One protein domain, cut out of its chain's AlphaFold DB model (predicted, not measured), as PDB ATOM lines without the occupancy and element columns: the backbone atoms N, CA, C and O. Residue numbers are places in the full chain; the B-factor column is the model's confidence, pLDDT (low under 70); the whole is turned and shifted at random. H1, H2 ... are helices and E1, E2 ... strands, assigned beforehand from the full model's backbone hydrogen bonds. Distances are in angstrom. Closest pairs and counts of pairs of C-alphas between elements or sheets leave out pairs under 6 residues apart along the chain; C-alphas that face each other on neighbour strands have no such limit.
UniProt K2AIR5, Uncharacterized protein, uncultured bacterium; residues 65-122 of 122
ATOM      1  N   ILE A  65     -35.719 -37.657 -57.107       92.75
ATOM      2  CA  ILE A  65     -36.472 -38.810 -57.592       92.75
ATOM      3  C   ILE A  65     -37.924 -38.371 -57.787       92.75
ATOM      4  O   ILE A  65     -38.568 -37.870 -56.867       92.75
ATOM      5  N   LYS A  66     -38.488 -38.587 -58.973       93.62
ATOM      6  CA  LYS A  66     -39.916 -38.325 -59.193       93.62
ATOM      7  C   LYS A  66     -40.766 -39.329 -58.413       93.62
ATOM      8  O   LYS A  66     -40.460 -40.519 -58.403       93.62
ATOM      9  N   VAL A  67     -41.837 -38.848 -57.793       94.00
ATOM     10  CA  VAL A  67     -42.885 -39.680 -57.191       94.00
ATOM     11  C   VAL A  67     -44.241 -39.125 -57.590       94.00
ATOM     12  O   VAL A  67     -44.435 -37.907 -57.581       94.00
ATOM     13  N   SER A  68     -45.178 -39.989 -57.964       94.75
ATOM     14  CA  SER A  68     -46.515 -39.522 -58.320       94.75
ATOM     15  C   SER A  68     -47.305 -39.033 -57.099       94.75
ATOM     16  O   SER A  68     -47.165 -39.555 -55.988       94.75
ATOM     17  N   ASN A  69     -48.182 -38.048 -57.300       94.44
ATOM     18  CA  ASN A  69     -49.166 -37.650 -56.290       94.44
ATOM     19  C   ASN A  69     -50.093 -38.817 -55.917       94.44
ATOM     20  O   ASN A  69     -50.314 -39.048 -54.733       94.44
ATOM     21  N   GLY A  70     -50.526 -39.631 -56.887       94.25
ATOM     22  CA  GLY A  70     -51.336 -40.818 -56.613       94.25
ATOM     23  C   GLY A  70     -50.657 -41.815 -55.665       94.25
ATOM     24  O   GLY A  70     -51.321 -42.399 -54.809       94.25
ATOM     25  N   GLN A  71     -49.334 -41.988 -55.755       94.44
ATOM     26  CA  GLN A  71     -48.585 -42.827 -54.815       94.44
ATOM     27  C   GLN A  71     -48.513 -42.214 -53.416       94.44
ATOM     28  O   GLN A  71     -48.655 -42.935 -52.429       94.44
ATOM     29  N   ILE A  72     -48.292 -40.900 -53.325       93.88
ATOM     30  CA  ILE A  72     -48.268 -40.175 -52.046       93.88
ATOM     31  C   ILE A  72     -49.608 -40.340 -51.329       93.88
ATOM     32  O   ILE A  72     -49.632 -40.727 -50.159       93.88
ATOM     33  N   ASP A  73     -50.707 -40.112 -52.043       93.31
ATOM     34  CA  ASP A  73     -52.058 -40.218 -51.499       93.31
ATOM     35  C   ASP A  73     -52.349 -41.656 -51.047       93.31
ATOM     36  O   ASP A  73     -52.819 -41.887 -49.930       93.31
ATOM     37  N   TYR A  74     -51.966 -42.647 -51.859       92.88
ATOM     38  CA  TYR A  74     -52.127 -44.061 -51.523       92.88
ATOM     39  C   TYR A  74     -51.346 -44.477 -50.264       92.88
ATOM     40  O   TYR A  74     -51.885 -45.183 -49.398       92.88
ATOM     41  N   GLU A  75     -50.080 -44.058 -50.142       92.56
ATOM     42  CA  GLU A  75     -49.255 -44.333 -48.960       92.56
ATOM     43  C   GLU A  75     -49.806 -43.617 -47.719       92.56
ATOM     44  O   GLU A  75     -49.825 -44.201 -46.628       92.56
ATOM     45  N   PHE A  76     -50.310 -42.390 -47.879       93.69
ATOM     46  CA  PHE A  76     -50.891 -41.611 -46.792       93.69
ATOM     47  C   PHE A  76     -52.198 -42.220 -46.276       93.69
ATOM     48  O   PHE A  76     -52.355 -42.412 -45.069       93.69
ATOM     49  N   GLU A  77     -53.100 -42.646 -47.160       92.62
ATOM     50  CA  GLU A  77     -54.285 -43.401 -46.754       92.62
ATOM     51  C   GLU A  77     -53.920 -44.689 -46.005       92.62
ATOM     52  O   GLU A  77     -54.563 -45.057 -45.017       92.62
ATOM     53  N   HIS A  78     -52.891 -45.402 -46.474       91.88
ATOM     54  CA  HIS A  78     -52.394 -46.603 -45.805       91.88
ATOM     55  C   HIS A  78     -51.841 -46.303 -44.413       91.88
ATOM     56  O   HIS A  78     -52.032 -47.104 -43.492       91.88
ATOM     57  N   LEU A  79     -51.160 -45.168 -44.246       93.19
ATOM     58  CA  LEU A  79     -50.711 -44.691 -42.946       93.19
ATOM     59  C   LEU A  79     -51.911 -44.407 -42.037       93.19
ATOM     60  O   LEU A  79     -51.964 -44.962 -40.939       93.19
ATOM     61  N   LEU A  80     -52.892 -43.625 -42.497       94.25
ATOM     62  CA  LEU A  80     -54.086 -43.291 -41.717       94.25
ATOM     63  C   LEU A  80     -54.825 -44.550 -41.247       94.25
ATOM     64  O   LEU A  80     -55.096 -44.677 -40.055       94.25
ATOM     65  N   LYS A  81     -55.045 -45.527 -42.139       94.06
ATOM     66  CA  LYS A  81     -55.669 -46.823 -41.800       94.06
ATOM     67  C   LYS A  81     -54.938 -47.540 -40.658       94.06
ATOM     68  O   LYS A  81     -55.583 -48.091 -39.774       94.06
ATOM     69  N   LYS A  82     -53.599 -47.511 -40.639       93.44
ATOM     70  CA  LYS A  82     -52.793 -48.110 -39.557       93.44
ATOM     71  C   LYS A  82     -52.853 -47.301 -38.261       93.44
ATOM     72  O   LYS A  82     -52.811 -47.888 -37.181       93.44
ATOM     73  N   LEU A  83     -52.904 -45.973 -38.353       95.75
ATOM     74  CA  LEU A  83     -52.921 -45.095 -37.182       95.75
ATOM     75  C   LEU A  83     -54.240 -45.173 -36.412       95.75
ATOM     76  O   LEU A  83     -54.203 -45.089 -35.191       95.75
ATOM     77  N   VAL A  84     -55.375 -45.426 -37.077       94.31
ATOM     78  CA  VAL A  84     -56.679 -45.616 -36.404       94.31
ATOM     79  C   VAL A  84     -56.590 -46.611 -35.238       94.31
ATOM     80  O   VAL A  84     -57.167 -46.375 -34.176       94.31
ATOM     81  N   GLU A  85     -55.849 -47.705 -35.420       93.56
ATOM     82  CA  GLU A  85     -55.678 -48.745 -34.400       93.56
ATOM     83  C   GLU A  85     -54.485 -48.481 -33.476       93.56
ATOM     84  O   GLU A  85     -54.561 -48.739 -32.277       93.56
ATOM     85  N   ARG A  86     -53.369 -47.995 -34.032       94.75
ATOM     86  CA  ARG A  86     -52.075 -47.954 -33.327       94.75
ATOM     87  C   ARG A  86     -51.812 -46.656 -32.575       94.75
ATOM     88  O   ARG A  86     -51.051 -46.674 -31.617       94.75
ATOM     89  N   ASP A  87     -52.379 -45.545 -33.038       94.56
ATOM     90  CA  ASP A  87     -52.130 -44.208 -32.500       94.56
ATOM     91  C   ASP A  87     -53.245 -43.239 -32.934       94.56
ATOM     92  O   ASP A  87     -53.161 -42.535 -33.949       94.56
ATOM     93  N   LYS A  88     -54.330 -43.224 -32.151       94.50
ATOM     94  CA  LYS A  88     -55.516 -42.398 -32.427       94.50
ATOM     95  C   LYS A  88     -55.220 -40.902 -32.382       94.50
ATOM     96  O   LYS A  88     -55.879 -40.141 -33.089       94.50
ATOM     97  N   THR A  89     -54.260 -40.480 -31.561       95.25
ATOM     98  CA  THR A  89     -53.864 -39.073 -31.453       95.25
ATOM     99  C   THR A  89     -53.275 -38.612 -32.777       95.25
ATOM    100  O   THR A  89     -53.834 -37.713 -33.406       95.25
ATOM    101  N   ARG A  90     -52.259 -39.321 -33.290       92.81
ATOM    102  CA  ARG A  90     -51.674 -39.011 -34.604       92.81
ATOM    103  C   ARG A  90     -52.668 -39.138 -35.747       92.81
ATOM    104  O   ARG A  90     -52.625 -38.347 -36.682       92.81
ATOM    105  N   TYR A  91     -53.574 -40.114 -35.699       95.69
ATOM    106  CA  TYR A  91     -54.634 -40.203 -36.705       95.69
ATOM    107  C   TYR A  91     -55.462 -38.910 -36.763       95.69
ATOM    108  O   TYR A  91     -55.700 -38.381 -37.846       95.69
ATOM    109  N   ASN A  92     -55.878 -38.381 -35.609       94.25
ATOM    110  CA  ASN A  92     -56.681 -37.161 -35.555       94.25
ATOM    111  C   ASN A  92     -55.918 -35.916 -36.016       94.25
ATOM    112  O   ASN A  92     -56.529 -35.064 -36.656       94.25
ATOM    113  N   GLU A  93     -54.618 -35.832 -35.734       93.56
ATOM    114  CA  GLU A  93     -53.750 -34.749 -36.211       93.56
ATOM    115  C   GLU A  93     -53.587 -34.773 -37.737       93.56
ATOM    116  O   GLU A  93     -53.592 -33.728 -38.382       93.56
ATOM    117  N   LEU A  94     -53.457 -35.967 -38.325       93.25
ATOM    118  CA  LEU A  94     -53.088 -36.114 -39.732       93.25
ATOM    119  C   LEU A  94     -54.290 -36.232 -40.682       93.25
ATOM    120  O   LEU A  94     -54.179 -35.816 -41.829       93.25
ATOM    121  N   LYS A  95     -55.444 -36.758 -40.247       92.25
ATOM    122  CA  LYS A  95     -56.584 -37.085 -41.138       92.25
ATOM    123  C   LYS A  95     -57.125 -35.916 -41.978       92.25
ATOM    124  O   LYS A  95     -57.807 -36.164 -42.964       92.25
ATOM    125  N   GLY A  96     -56.882 -34.670 -41.565       89.75
ATOM    126  CA  GLY A  96     -57.340 -33.462 -42.260       89.75
ATOM    127  C   GLY A  96     -56.291 -32.804 -43.159       89.75
ATOM    128  O   GLY A  96     -56.570 -31.758 -43.740       89.75
ATOM    129  N   LEU A  97     -55.080 -33.363 -43.257       90.88
ATOM    130  CA  LEU A  97     -54.030 -32.795 -44.096       90.88
ATOM    131  C   LEU A  97     -54.362 -32.980 -45.577       90.88
ATOM    132  O   LEU A  97     -54.518 -34.096 -46.058       90.88
ATOM    133  N   ILE A  98     -54.422 -31.858 -46.295       80.94
ATOM    134  CA  ILE A  98     -54.747 -31.814 -47.728       80.94
ATOM    135  C   ILE A  98     -53.483 -31.963 -48.587       80.94
ATOM    136  O   ILE A  98     -53.543 -32.448 -49.710       80.94
ATOM    137  N   LYS A  99     -52.323 -31.538 -48.071       84.69
ATOM    138  CA  LYS A  99     -51.057 -31.555 -48.808       84.69
ATOM    139  C   LYS A  99     -49.979 -32.267 -48.010       84.69
ATOM    140  O   LYS A  99     -49.583 -31.803 -46.941       84.69
ATOM    141  N   ILE A 100     -49.472 -33.357 -48.573       90.44
ATOM    142  CA  ILE A 100     -48.353 -34.113 -48.019       90.44
ATOM    143  C   ILE A 100     -47.068 -33.645 -48.690       90.44
ATOM    144  O   ILE A 100     -46.946 -33.650 -49.914       90.44
ATOM    145  N   VAL A 101     -46.108 -33.215 -47.876       88.81
ATOM    146  CA  VAL A 101     -44.768 -32.859 -48.344       88.81
ATOM    147  C   VAL A 101     -43.884 -34.091 -48.176       88.81
ATOM    148  O   VAL A 101     -43.679 -34.523 -47.038       88.81
ATOM    149  N   PRO A 102     -43.391 -34.706 -49.265       91.56
ATOM    150  CA  PRO A 102     -42.499 -35.845 -49.142       91.56
ATOM    151  C   PRO A 102     -41.112 -35.416 -48.664       91.56
ATOM    152  O   PRO A 102     -40.776 -34.236 -48.570       91.56
ATOM    153  N   HIS A 103     -40.278 -36.416 -48.403       89.06
ATOM    154  CA  HIS A 103     -38.856 -36.217 -48.164       89.06
ATOM    155  C   HIS A 103     -38.214 -35.403 -49.298       89.06
ATOM    156  O   HIS A 103     -38.519 -35.631 -50.467       89.06
ATOM    157  N   ARG A 104     -37.236 -34.550 -48.964       89.56
ATOM    158  CA  ARG A 104     -36.510 -33.653 -49.891       89.56
ATOM    159  C   ARG A 104     -35.860 -34.308 -51.117       89.56
ATOM    160  O   ARG A 104     -35.386 -33.609 -51.992       89.56
ATOM    161  N   LEU A 105     -35.767 -35.638 -51.135       91.12
ATOM    162  CA  LEU A 105     -35.215 -36.396 -52.258       91.12
ATOM    163  C   LEU A 105     -36.263 -36.648 -53.333       91.12
ATOM    164  O   LEU A 105     -35.922 -37.206 -54.370       91.12
ATOM    165  N   PHE A 106     -37.524 -36.313 -53.067       92.94
ATOM    166  CA  PHE A 106     -38.621 -36.569 -53.971       92.94
ATOM    167  C   PHE A 106     -39.232 -35.270 -54.482       92.94
ATOM    168  O   PHE A 106     -39.610 -34.402 -53.695       92.94
ATOM    169  N   THR A 107     -39.416 -35.190 -55.798       94.81
ATOM    170  CA  THR A 107     -40.298 -34.197 -56.413       94.81
ATOM    171  C   THR A 107     -41.628 -34.861 -56.735       94.81
ATOM    172  O   THR A 107     -41.663 -35.884 -57.426       94.81
ATOM    173  N   VAL A 108     -42.727 -34.268 -56.269       94.50
ATOM    174  CA  VAL A 108     -44.070 -34.743 -56.618       94.50
ATOM    175  C   VAL A 108     -44.385 -34.358 -58.060       94.50
ATOM    176  O   VAL A 108     -44.251 -33.195 -58.439       94.50
ATOM    177  N   VAL A 109     -44.826 -35.334 -58.848       95.06
ATOM    178  CA  VAL A 109     -45.347 -35.144 -60.205       95.06
ATOM    179  C   VAL A 109     -46.772 -35.680 -60.291       95.06
ATOM    180  O   VAL A 109     -47.174 -36.526 -59.495       95.06
ATOM    181  N   GLU A 110     -47.555 -35.191 -61.244       96.12
ATOM    182  CA  GLU A 110     -48.887 -35.738 -61.496       96.12
ATOM    183  C   GLU A 110     -48.790 -37.169 -62.050       96.12
ATOM    184  O   GLU A 110     -47.993 -37.441 -62.950       96.12
ATOM    185  N   GLY A 111     -49.579 -38.094 -61.499       94.81
ATOM    186  CA  GLY A 111     -49.640 -39.473 -61.973       94.81
ATOM    187  C   GLY A 111     -50.424 -40.414 -61.057       94.81
ATOM    188  O   GLY A 111     -50.772 -40.090 -59.925       94.81
ATOM    189  N   TYR A 112     -50.685 -41.622 -61.552       94.44
ATOM    190  CA  TYR A 112     -51.342 -42.685 -60.785       94.44
ATOM    191  C   TYR A 112     -50.404 -43.322 -59.752       94.44
ATOM    192  O   TYR A 112     -49.205 -43.054 -59.734       94.44
ATOM    193  N   VAL A 113     -50.953 -44.197 -58.905       93.44
ATOM    194  CA  VAL A 113     -50.179 -45.070 -58.004       93.44
ATOM    195  C   VAL A 113     -49.071 -45.784 -58.790       93.44
ATOM    196  O   VAL A 113     -49.296 -46.225 -59.921       93.44
ATOM    197  N   GLU A 114     -47.878 -45.884 -58.205       90.44
ATOM    198  CA  GLU A 114     -46.721 -46.470 -58.881       90.44
ATOM    199  C   GLU A 114     -46.980 -47.936 -59.249       90.44
ATOM    200  O   GLU A 114     -47.567 -48.702 -58.485       90.44
ATOM    201  N   SER A 115     -46.484 -48.364 -60.411       88.25
ATOM    202  CA  SER A 115     -46.781 -49.693 -60.971       88.25
ATOM    203  C   SER A 115     -46.291 -50.863 -60.112       88.25
ATOM    204  O   SER A 115     -46.749 -51.994 -60.269       88.25
ATOM    205  N   TRP A 116     -45.327 -50.610 -59.228       85.81
ATOM    206  CA  TRP A 116     -44.780 -51.601 -58.310       85.81
ATOM    207  C   TRP A 116     -45.652 -51.788 -57.060       85.81
ATOM    208  O   TRP A 116     -45.482 -52.775 -56.336       85.81
ATOM    209  N   GLU A 117     -46.580 -50.870 -56.783       87.38
ATOM    210  CA  GLU A 117     -47.417 -50.919 -55.592       87.38
ATOM    211  C   GLU A 117     -48.332 -52.145 -55.621       87.38
ATOM    212  O   GLU A 117     -49.072 -52.408 -56.573       87.38
ATOM    213  N   LYS A 118     -48.297 -52.927 -54.538       82.00
ATOM    214  CA  LYS A 118     -49.143 -54.116 -54.420       82.00
ATOM    215  C   LYS A 118     -50.486 -53.693 -53.857       82.00
ATOM    216  O   LYS A 118     -50.744 -53.850 -52.663       82.00
ATOM    217  N   ILE A 119     -51.349 -53.187 -54.732       76.31
ATOM    218  CA  ILE A 119     -52.728 -52.858 -54.382       76.31
ATOM    219  C   ILE A 119     -53.451 -54.166 -54.054       76.31
ATOM    220  O   ILE A 119     -53.872 -54.918 -54.935       76.31
ATOM    221  N   ARG A 120     -53.578 -54.471 -52.759       62.75
ATOM    222  CA  ARG A 120     -54.505 -55.508 -52.311       62.75
ATOM    223  C   ARG A 120     -55.906 -55.007 -52.631       62.75
ATOM    224  O   ARG A 120     -56.403 -54.111 -51.952       62.75
ATOM    225  N   LYS A 121     -56.522 -55.571 -53.673       49.22
ATOM    226  CA  LYS A 121     -57.967 -55.447 -53.878       49.22
ATOM    227  C   LYS A 121     -58.636 -55.951 -52.597       49.22
ATOM    228  O   LYS A 121     -58.345 -57.068 -52.166       49.22
ATOM    229  N   LYS A 122     -59.391 -55.069 -51.943       41.44
ATOM    230  CA  LYS A 122     -60.308 -55.456 -50.871       41.44
ATOM    231  C   LYS A 122     -61.431 -56.298 -51.453       41.44
ATOM    232  O   LYS A 122     -61.805 -56.019 -52.614       41.44
TER     233      LYS A 122
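AT A GLANCE: This is residues 65 to 122 of the 122 residues of an uncharacterized protein of uncultured bacterium (UniProt K2AIR5). One long helix, H1, forms the backbone of a loose frame: a short ladder of two parallel strands, E1 and E2, lies at its beginning, and a short helix, H2, folds back on its far end as a helical hairpin. From H2 a long link returns along H1 to E2, and the last 13 residues, 110 to 122, pass the beginning of H1 and trail off on the other side of H1 from that link. The printed part has 58 residues, with two named strands and two named helices in the order E1, H1, H2, E2; the sheet's order is E1, E2, parallel, and the class is mixed, helices and strands. The whole is only just loose, close to compact, with a radius of gyration of the C-alphas of 12.4 A, and the C-alphas span 31 by 28 by 16 A.

HOW THE PARTS SIT: E1, residues 65 to 68, and E2, residues 106 to 109, are parallel neighbours, with 40 degrees between their directions. The C-alphas of Ile 65 and Phe 106 face each other at 4.8 A. N 107 and O 65 are 3.0 A apart, and N 109 and O 67 are 2.9 A apart, both within hydrogen-bond range. H1, residues 69 to 86, follows E1 by a tight link; the closest C-alphas of H1 and E2 are those of Asn 69 and Val 108, 5.9 A apart. H2, residues 88 to 94, touches H1, which meets it with residues 80 to 84 alone; the closest C-alphas are those of Leu 83 and Tyr 91, 5.2 A apart. The two helices form a hairpin, at a shallow tilt of 22 degrees, opposite ways. E1 and H2 are apart. E1, H1, H2 and E2 make a strand-helix-strand unit, two parallel neighbour strands with helices between them, and its crossover is right-handed. In H2 every O i to N i+4 pair is within hydrogen-bond range; in H1 13 of 14 are.

IN THESE COORDINATES: E1 begins at C-alpha 65, (-36.472, -38.810, -57.592), and is 10.1 A long from first to last C-alpha. H1 runs 25.3 A, from residue 69 to C-alpha 86 at (-52.075, -47.954, -33.327). H2, residues 88 to 94, is 9.9 A long. E2, residues 106 to 109, is 9.3 A long and ends at C-alpha 109, (-45.347, -35.144, -60.205).

THE WHOLE: The two C-alphas farthest apart are those of Arg 104 and Lys 122, at 32.3 A. The printed part has no cut, and it ends at the chain's last residue, 122. The link from H1 to H2 is tight, and that from H2 to E2, 11 residues, is long. The mean pLDDT of the printed part is 89.9, and residues 120 to 122 are under 70.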